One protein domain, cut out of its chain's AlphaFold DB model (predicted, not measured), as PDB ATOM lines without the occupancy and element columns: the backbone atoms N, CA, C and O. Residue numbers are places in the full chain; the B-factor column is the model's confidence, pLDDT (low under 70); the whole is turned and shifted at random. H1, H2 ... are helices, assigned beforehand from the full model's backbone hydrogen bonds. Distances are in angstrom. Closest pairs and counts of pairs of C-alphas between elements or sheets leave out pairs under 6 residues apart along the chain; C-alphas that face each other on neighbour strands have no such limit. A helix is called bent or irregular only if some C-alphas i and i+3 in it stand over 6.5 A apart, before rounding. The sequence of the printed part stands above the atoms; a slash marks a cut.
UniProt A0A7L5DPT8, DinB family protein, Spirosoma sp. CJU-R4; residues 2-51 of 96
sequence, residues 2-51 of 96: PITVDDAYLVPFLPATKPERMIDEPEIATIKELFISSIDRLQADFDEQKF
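Overview. This is residues 2 to 51 of the 96 residues of the protein "DinB family protein" of Spirosoma sp. CJU-R4 (UniProt A0A7L5DPT8). One long straight helix, H2, makes the long axis, and the short helix H1 stands crosswise to it at a gap, near Ile 31, joined to it by a long looping link. Residues 13 to 18, where that link sets out, and residues 43 to 49, of which 43 to 47 belong to H2, stick out. The printed part has 50 residues with two named helices, H1 then H2, and no named strand; the class is all helix. The whole is loose, with a radius of gyration of the C-alphas of 13.0 A, and only just flat, spanning 39 by 24 by 13 A.

Along the chain. Start at C-alpha 2, at (16.994, -51.377, 22.666), and go on to Asp 7 at (8.160, -42.904, 23.650), where H1 begins. H1 holds residues 7 to 13, 9.7 A from first to last C-alpha, and is irregular, but only just: C-alphas 9 and 12 are 6.8 A apart. Next look for C-alpha 25 at (1.677, -35.102, 39.628); from there H2, residues 25 to 47, runs 33.7 A to C-alpha 47 at (28.495, -54.952, 35.042).

Arrangement. H1 and H2 are close but not clearly touching, with 1 pair of C-alphas within 8 A: those of Tyr 9 and Ile 31, the closest, 7.0 A apart. Their lines are about perpendicular, at 87 degrees, H1's line being a rough one. In the backbone, 18 of 19 O i to N i+4 pairs of H2 are within hydrogen-bond range; in H1 it is 1 of 3, beside 2 of 4 O i to N i+3 pairs.

Size, cuts and confidence. The two C-alphas farthest apart are those of Met 22 and Gln 49, at 38.9 A. The printed part has no cut, and the link from H1 to H2, 11 residues, is long. The mean pLDDT of the printed part is 95.4, and no printed residue is under 70.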
ATOM      1  N   PRO A   2      18.345 -51.915  22.805       88.62
ATOM      2  CA  PRO A   2      16.994 -51.377  22.666       88.62
ATOM      3  C   PRO A   2      16.732 -50.277  23.702       88.62
ATOM      4  O   PRO A   2      17.254 -50.338  24.815       88.62
ATOM      5  N   ILE A   3      15.911 -49.296  23.334       91.44
ATOM      6  CA  ILE A   3      15.369 -48.296  24.259       91.44
ATOM      7  C   ILE A   3      14.281 -48.976  25.098       91.44
ATOM      8  O   ILE A   3      13.449 -49.702  24.554       91.44
ATOM      9  N   THR A   4      14.311 -48.775  26.416       93.19
ATOM     10  CA  THR A   4      13.366 -49.394  27.366       93.19
ATOM     11  C   THR A   4      12.345 -48.415  27.940       93.19
ATOM     12  O   THR A   4      11.422 -48.843  28.627       93.19
ATOM     13  N   VAL A   5      12.519 -47.117  27.692       95.56
ATOM     14  CA  VAL A   5      11.591 -46.061  28.111       95.56
ATOM     15  C   VAL A   5      10.539 -45.876  27.021       95.56
ATOM     16  O   VAL A   5      10.885 -45.844  25.842       95.56
ATOM     17  N   ASP A   6       9.270 -45.771  27.415       96.44
ATOM     18  CA  ASP A   6       8.167 -45.501  26.488       96.44
ATOM     19  C   ASP A   6       8.371 -44.156  25.769       96.44
ATOM     20  O   ASP A   6       8.813 -43.174  26.374       96.44
ATOM     21  N   ASP A   7       8.019 -44.100  24.483       95.69
ATOM     22  CA  ASP A   7       8.160 -42.904  23.650       95.69
ATOM     23  C   ASP A   7       7.465 -41.676  24.258       95.69
ATOM     24  O   ASP A   7       7.965 -40.557  24.103       95.69
ATOM     25  N   ALA A   8       6.369 -41.859  25.002       94.69
ATOM     26  CA  ALA A   8       5.670 -40.782  25.700       94.69
ATOM     27  C   ALA A   8       6.553 -40.051  26.732       94.69
ATOM     28  O   ALA A   8       6.358 -38.855  26.954       94.69
ATOM     29  N   TYR A   9       7.541 -40.738  27.314       95.56
ATOM     30  CA  TYR A   9       8.478 -40.196  28.307       95.56
ATOM     31  C   TYR A   9       9.877 -39.917  27.743       95.56
ATOM     32  O   TYR A   9      10.739 -39.428  28.469       95.56
ATOM     33  N   LEU A  10      10.109 -40.202  26.457       94.81
ATOM     34  CA  LEU A  10      11.388 -39.967  25.786       94.81
ATOM     35  C   LEU A  10      11.296 -38.858  24.735       94.81
ATOM     36  O   LEU A  10      12.038 -37.879  24.799       94.81
ATOM     37  N   VAL A  11      10.390 -39.000  23.764       95.44
ATOM     38  CA  VAL A  11      10.315 -38.137  22.575       95.44
ATOM     39  C   VAL A  11      10.155 -36.648  22.919       95.44
ATOM     40  O   VAL A  11      10.856 -35.846  22.301       95.44
ATOM     41  N   PRO A  12       9.326 -36.242  23.906       95.56
ATOM     42  CA  PRO A  12       9.170 -34.828  24.270       95.56
ATOM     43  C   PRO A  12      10.388 -34.193  24.960       95.56
ATOM     44  O   PRO A  12      10.399 -32.978  25.164       95.56
ATOM     45  N   PHE A  13      11.374 -35.001  25.364       93.94
ATOM     46  CA  PHE A  13      12.545 -34.582  26.141       93.94
ATOM     47  C   PHE A  13      13.862 -34.727  25.362       93.94
ATOM     48  O   PHE A  13      14.940 -34.498  25.909       93.94
ATOM     49  N   LEU A  14      13.798 -35.084  24.077       93.19
ATOM     50  CA  LEU A  14      14.968 -35.140  23.205       93.19
ATOM     51  C   LEU A  14      15.528 -33.732  22.922       93.19
ATOM     52  O   LEU A  14      14.795 -32.737  22.977       93.19
ATOM     53  N   PRO A  15      16.814 -33.612  22.545       89.69
ATOM     54  CA  PRO A  15      17.381 -32.328  22.153       89.69
ATOM     55  C   PRO A  15      16.554 -31.626  21.066       89.69
ATOM     56  O   PRO A  15      16.115 -32.257  20.108       89.69
ATOM     57  N   ALA A  16      16.390 -30.306  21.200       88.56
ATOM     58  CA  ALA A  16      15.558 -29.461  20.330       88.56
ATOM     59  C   ALA A  16      14.040 -29.750  20.364       88.56
ATOM     60  O   ALA A  16      13.306 -29.241  19.518       88.56
ATOM     61  N   THR A  17      13.562 -30.501  21.358       94.69
ATOM     62  CA  THR A  17      12.134 -30.666  21.671       94.69
ATOM     63  C   THR A  17      11.815 -30.096  23.055       94.69
ATOM     64  O   THR A  17      12.712 -29.653  23.779       94.69
ATOM     65  N   LYS A  18      10.529 -30.050  23.404       92.25
ATOM     66  CA  LYS A  18      10.045 -29.735  24.751       92.25
ATOM     67  C   LYS A  18       8.660 -30.361  24.964       92.25
ATOM     68  O   LYS A  18       7.937 -30.561  23.984       92.25
ATOM     69  N   PRO A  19       8.232 -30.592  26.216       91.81
ATOM     70  CA  PRO A  19       6.840 -30.911  26.509       91.81
ATOM     71  C   PRO A  19       5.914 -29.765  26.075       91.81
ATOM     72  O   PRO A  19       6.109 -28.617  26.470       91.81
ATOM     73  N   GLU A  20       4.897 -30.075  25.269       93.50
ATOM     74  CA  GLU A  20       3.904 -29.100  24.771       93.50
ATOM     75  C   GLU A  20       2.616 -29.070  25.615       93.50
ATOM     76  O   GLU A  20       1.664 -28.353  25.309       93.50
ATOM     77  N   ARG A  21       2.566 -29.858  26.693       94.00
ATOM     78  CA  ARG A  21       1.438 -29.915  27.626       94.00
ATOM     79  C   ARG A  21       1.921 -29.849  29.064       94.00
ATOM     80  O   ARG A  21       3.070 -30.169  29.360       94.00
ATOM     81  N   MET A  22       1.005 -29.487  29.954       94.62
ATOM     82  CA  MET A  22       1.235 -29.632  31.386       94.62
ATOM     83  C   MET A  22       1.374 -31.117  31.737       94.62
ATOM     84  O   MET A  22       0.637 -31.962  31.217       94.62
ATOM     85  N   ILE A  23       2.336 -31.398  32.607       95.50
ATOM     86  CA  ILE A  23       2.602 -32.716  33.182       95.50
ATOM     87  C   ILE A  23       2.041 -32.675  34.601       95.50
ATOM     88  O   ILE A  23       2.352 -31.749  35.355       95.50
ATOM     89  N   ASP A  24       1.168 -33.616  34.934       97.19
ATOM     90  CA  ASP A  24       0.525 -33.675  36.243       97.19
ATOM     91  C   ASP A  24       1.358 -34.471  37.263       97.19
ATOM     92  O   ASP A  24       2.376 -35.077  36.936       97.19
ATOM     93  N   GLU A  25       0.954 -34.434  38.535       97.81
ATOM     94  CA  GLU A  25       1.677 -35.102  39.628       97.81
ATOM     95  C   GLU A  25       1.862 -36.622  39.416       97.81
ATOM     96  O   GLU A  25       2.981 -37.106  39.614       97.81
ATOM     97  N   PRO A  26       0.838 -37.398  38.992       97.94
ATOM     98  CA  PRO A  26       1.017 -38.818  38.678       97.94
ATOM     99  C   PRO A  26       2.065 -39.071  37.591       97.94
ATOM    100  O   PRO A  26       2.892 -39.981  37.703       97.94
ATOM    101  N   GLU A  27       2.059 -38.256  36.542       97.25
ATOM    102  CA  GLU A  27       3.023 -38.396  35.463       97.25
ATOM    103  C   GLU A  27       4.434 -37.974  35.894       97.25
ATOM    104  O   GLU A  27       5.407 -38.664  35.592       97.25
ATOM    105  N   ILE A  28       4.560 -36.905  36.686       97.00
ATOM    106  CA  ILE A  28       5.832 -36.505  37.306       97.00
ATOM    107  C   ILE A  28       6.395 -37.644  38.167       97.00
ATOM    108  O   ILE A  28       7.603 -37.885  38.140       97.00
ATOM    109  N   ALA A  29       5.552 -38.346  38.933       98.19
ATOM    110  CA  ALA A  29       5.981 -39.496  39.728       98.19
ATOM    111  C   ALA A  29       6.551 -40.611  38.836       98.19
ATOM    112  O   ALA A  29       7.641 -41.111  39.112       98.19
ATOM    113  N   THR A  30       5.885 -40.904  37.716       97.75
ATOM    114  CA  THR A  30       6.359 -41.887  36.727       97.75
ATOM    115  C   THR A  30       7.718 -41.488  36.146       97.75
ATOM    116  O   THR A  30       8.642 -42.296  36.103       97.75
ATOM    117  N   ILE A  31       7.889 -40.221  35.756       97.00
ATOM    118  CA  ILE A  31       9.160 -39.710  35.218       97.00
ATOM    119  C   ILE A  31      10.291 -39.835  36.254       97.00
ATOM    120  O   ILE A  31      11.406 -40.229  35.910       97.00
ATOM    121  N   LYS A  32      10.015 -39.559  37.536       97.06
ATOM    122  CA  LYS A  32      11.003 -39.721  38.618       97.06
ATOM    123  C   LYS A  32      11.430 -41.178  38.795       97.06
ATOM    124  O   LYS A  32      12.621 -41.441  38.947       97.06
ATOM    125  N   GLU A  33      10.490 -42.117  38.757       98.00
ATOM    126  CA  GLU A  33      10.794 -43.553  38.820       98.00
ATOM    127  C   GLU A  33      11.629 -44.009  37.614       98.00
ATOM    128  O   GLU A  33      12.580 -44.784  37.767       98.00
ATOM    129  N   LEU A  34      11.338 -43.481  36.421       97.75
ATOM    130  CA  LEU A  34      12.116 -43.747  35.209       97.75
ATOM    131  C   LEU A  34      13.558 -43.234  35.318       97.75
ATOM    132  O   LEU A  34      14.471 -43.935  34.885       97.75
ATOM    133  N   PHE A  35      13.793 -42.068  35.929       95.06
ATOM    134  CA  PHE A  35      15.156 -41.565  36.141       95.06
ATOM    135  C   PHE A  35      15.991 -42.494  37.025       95.06
ATOM    136  O   PHE A  35      17.135 -42.785  36.683       95.06
ATOM    137  N   ILE A  36      15.422 -43.000  38.122       96.12
ATOM    138  CA  ILE A  36      16.138 -43.910  39.026       96.12
ATOM    139  C   ILE A  36      16.366 -45.272  38.364       96.12
ATOM    140  O   ILE A  36      17.501 -45.734  38.270       96.12
ATOM    141  N   SER A  37      15.311 -45.883  37.822       96.94
ATOM    142  CA  SER A  37      15.408 -47.212  37.204       96.94
ATOM    143  C   SER A  37      16.317 -47.249  35.969       96.94
ATOM    144  O   SER A  37      16.934 -48.277  35.688       96.94
ATOM    145  N   SER A  38      16.457 -46.134  35.243       95.81
ATOM    146  CA  SER A  38      17.404 -46.030  34.124       95.81
ATOM    147  C   SER A  38      18.863 -46.093  34.589       95.81
ATOM    148  O   SER A  38      19.691 -46.679  33.893       95.81
ATOM    149  N   ILE A  39      19.180 -45.544  35.768       95.12
ATOM    150  CA  ILE A  39      20.521 -45.633  36.368       95.12
ATOM    151  C   ILE A  39      20.795 -47.065  36.837       95.12
ATOM    152  O   ILE A  39      21.851 -47.612  36.526       95.12
ATOM    153  N   ASP A  40      19.830 -47.703  37.505       96.88
ATOM    154  CA  ASP A  40      19.955 -49.108  37.921       96.88
ATOM    155  C   ASP A  40      20.203 -50.023  36.713       96.88
ATOM    156  O   ASP A  40      21.036 -50.932  36.745       96.88
ATOM    157  N   ARG A  41      19.508 -49.750  35.603       96.38
ATOM    158  CA  ARG A  41      19.700 -50.481  34.354       96.38
ATOM    159  C   ARG A  41      21.073 -50.229  33.738       96.38
ATOM    160  O   ARG A  41      21.700 -51.189  33.290       96.38
ATOM    161  N   LEU A  42      21.539 -48.978  33.717       95.94
ATOM    162  CA  LEU A  42      22.879 -48.631  33.244       95.94
ATOM    163  C   LEU A  42      23.949 -49.398  34.029       95.94
ATOM    164  O   LEU A  42      24.838 -49.976  33.409       95.94
ATOM    165  N   GLN A  43      23.829 -49.454  35.357       97.06
ATOM    166  CA  GLN A  43      24.744 -50.204  36.217       97.06
ATOM    167  C   GLN A  43      24.749 -51.697  35.864       97.06
ATOM    168  O   GLN A  43      25.808 -52.261  35.604       97.06
ATOM    169  N   ALA A  44      23.572 -52.325  35.770       97.19
ATOM    170  CA  ALA A  44      23.470 -53.740  35.412       97.19
ATOM    171  C   ALA A  44      24.060 -54.038  34.020       97.19
ATOM    172  O   ALA A  44      24.803 -55.002  33.841       97.19
ATOM    173  N   ASP A  45      23.770 -53.194  33.026       96.75
ATOM    174  CA  ASP A  45      24.300 -53.359  31.671       96.75
ATOM    175  C   ASP A  45      25.825 -53.126  31.608       96.75
ATOM    176  O   ASP A  45      26.512 -53.753  30.793       96.75
ATOM    177  N   PHE A  46      26.359 -52.263  32.479       96.25
ATOM    178  CA  PHE A  46      27.794 -52.025  32.630       96.25
ATOM    179  C   PHE A  46      28.500 -53.235  33.251       96.25
ATOM    180  O   PHE A  46      29.484 -53.717  32.686       96.25
ATOM    181  N   ASP A  47      27.957 -53.777  34.343       97.19
ATOM    182  CA  ASP A  47      28.495 -54.952  35.042       97.19
ATOM    183  C   ASP A  47      28.464 -56.211  34.162       97.19
ATOM    184  O   ASP A  47      29.377 -57.037  34.200       97.19
ATOM    185  N   GLU A  48      27.451 -56.334  33.301       97.12
ATOM    186  CA  GLU A  48      27.350 -57.385  32.282       97.12
ATOM    187  C   GLU A  48      28.252 -57.143  31.051       97.12
ATOM    188  O   GLU A  48      28.195 -57.900  30.080       97.12
ATOM    189  N   GLN A  49      29.083 -56.094  31.060       95.88
ATOM    190  CA  GLN A  49      30.012 -55.731  29.985       95.88
ATOM    191  C   GLN A  49      29.329 -55.563  28.613       95.88
ATOM    192  O   GLN A  49      29.908 -55.860  27.566       95.88
ATOM    193  N   LYS A  50      28.090 -55.054  28.569       96.12
ATOM    194  CA  LYS A  50      27.334 -54.923  27.305       96.12
ATOM    195  C   LYS A  50      27.876 -53.853  26.356       96.12
ATOM    196  O   LYS A  50      27.530 -53.850  25.174       96.12
ATOM    197  N   PHE A  51      28.742 -52.966  26.840       94.94
ATOM    198  CA  PHE A  51      29.261 -51.824  26.082       94.94
ATOM    199  C   PHE A  51      30.569 -52.094  25.317       94.94
ATOM    200  O   PHE A  51      31.201 -51.154  24.847       94.94
TER     201      PHE A  51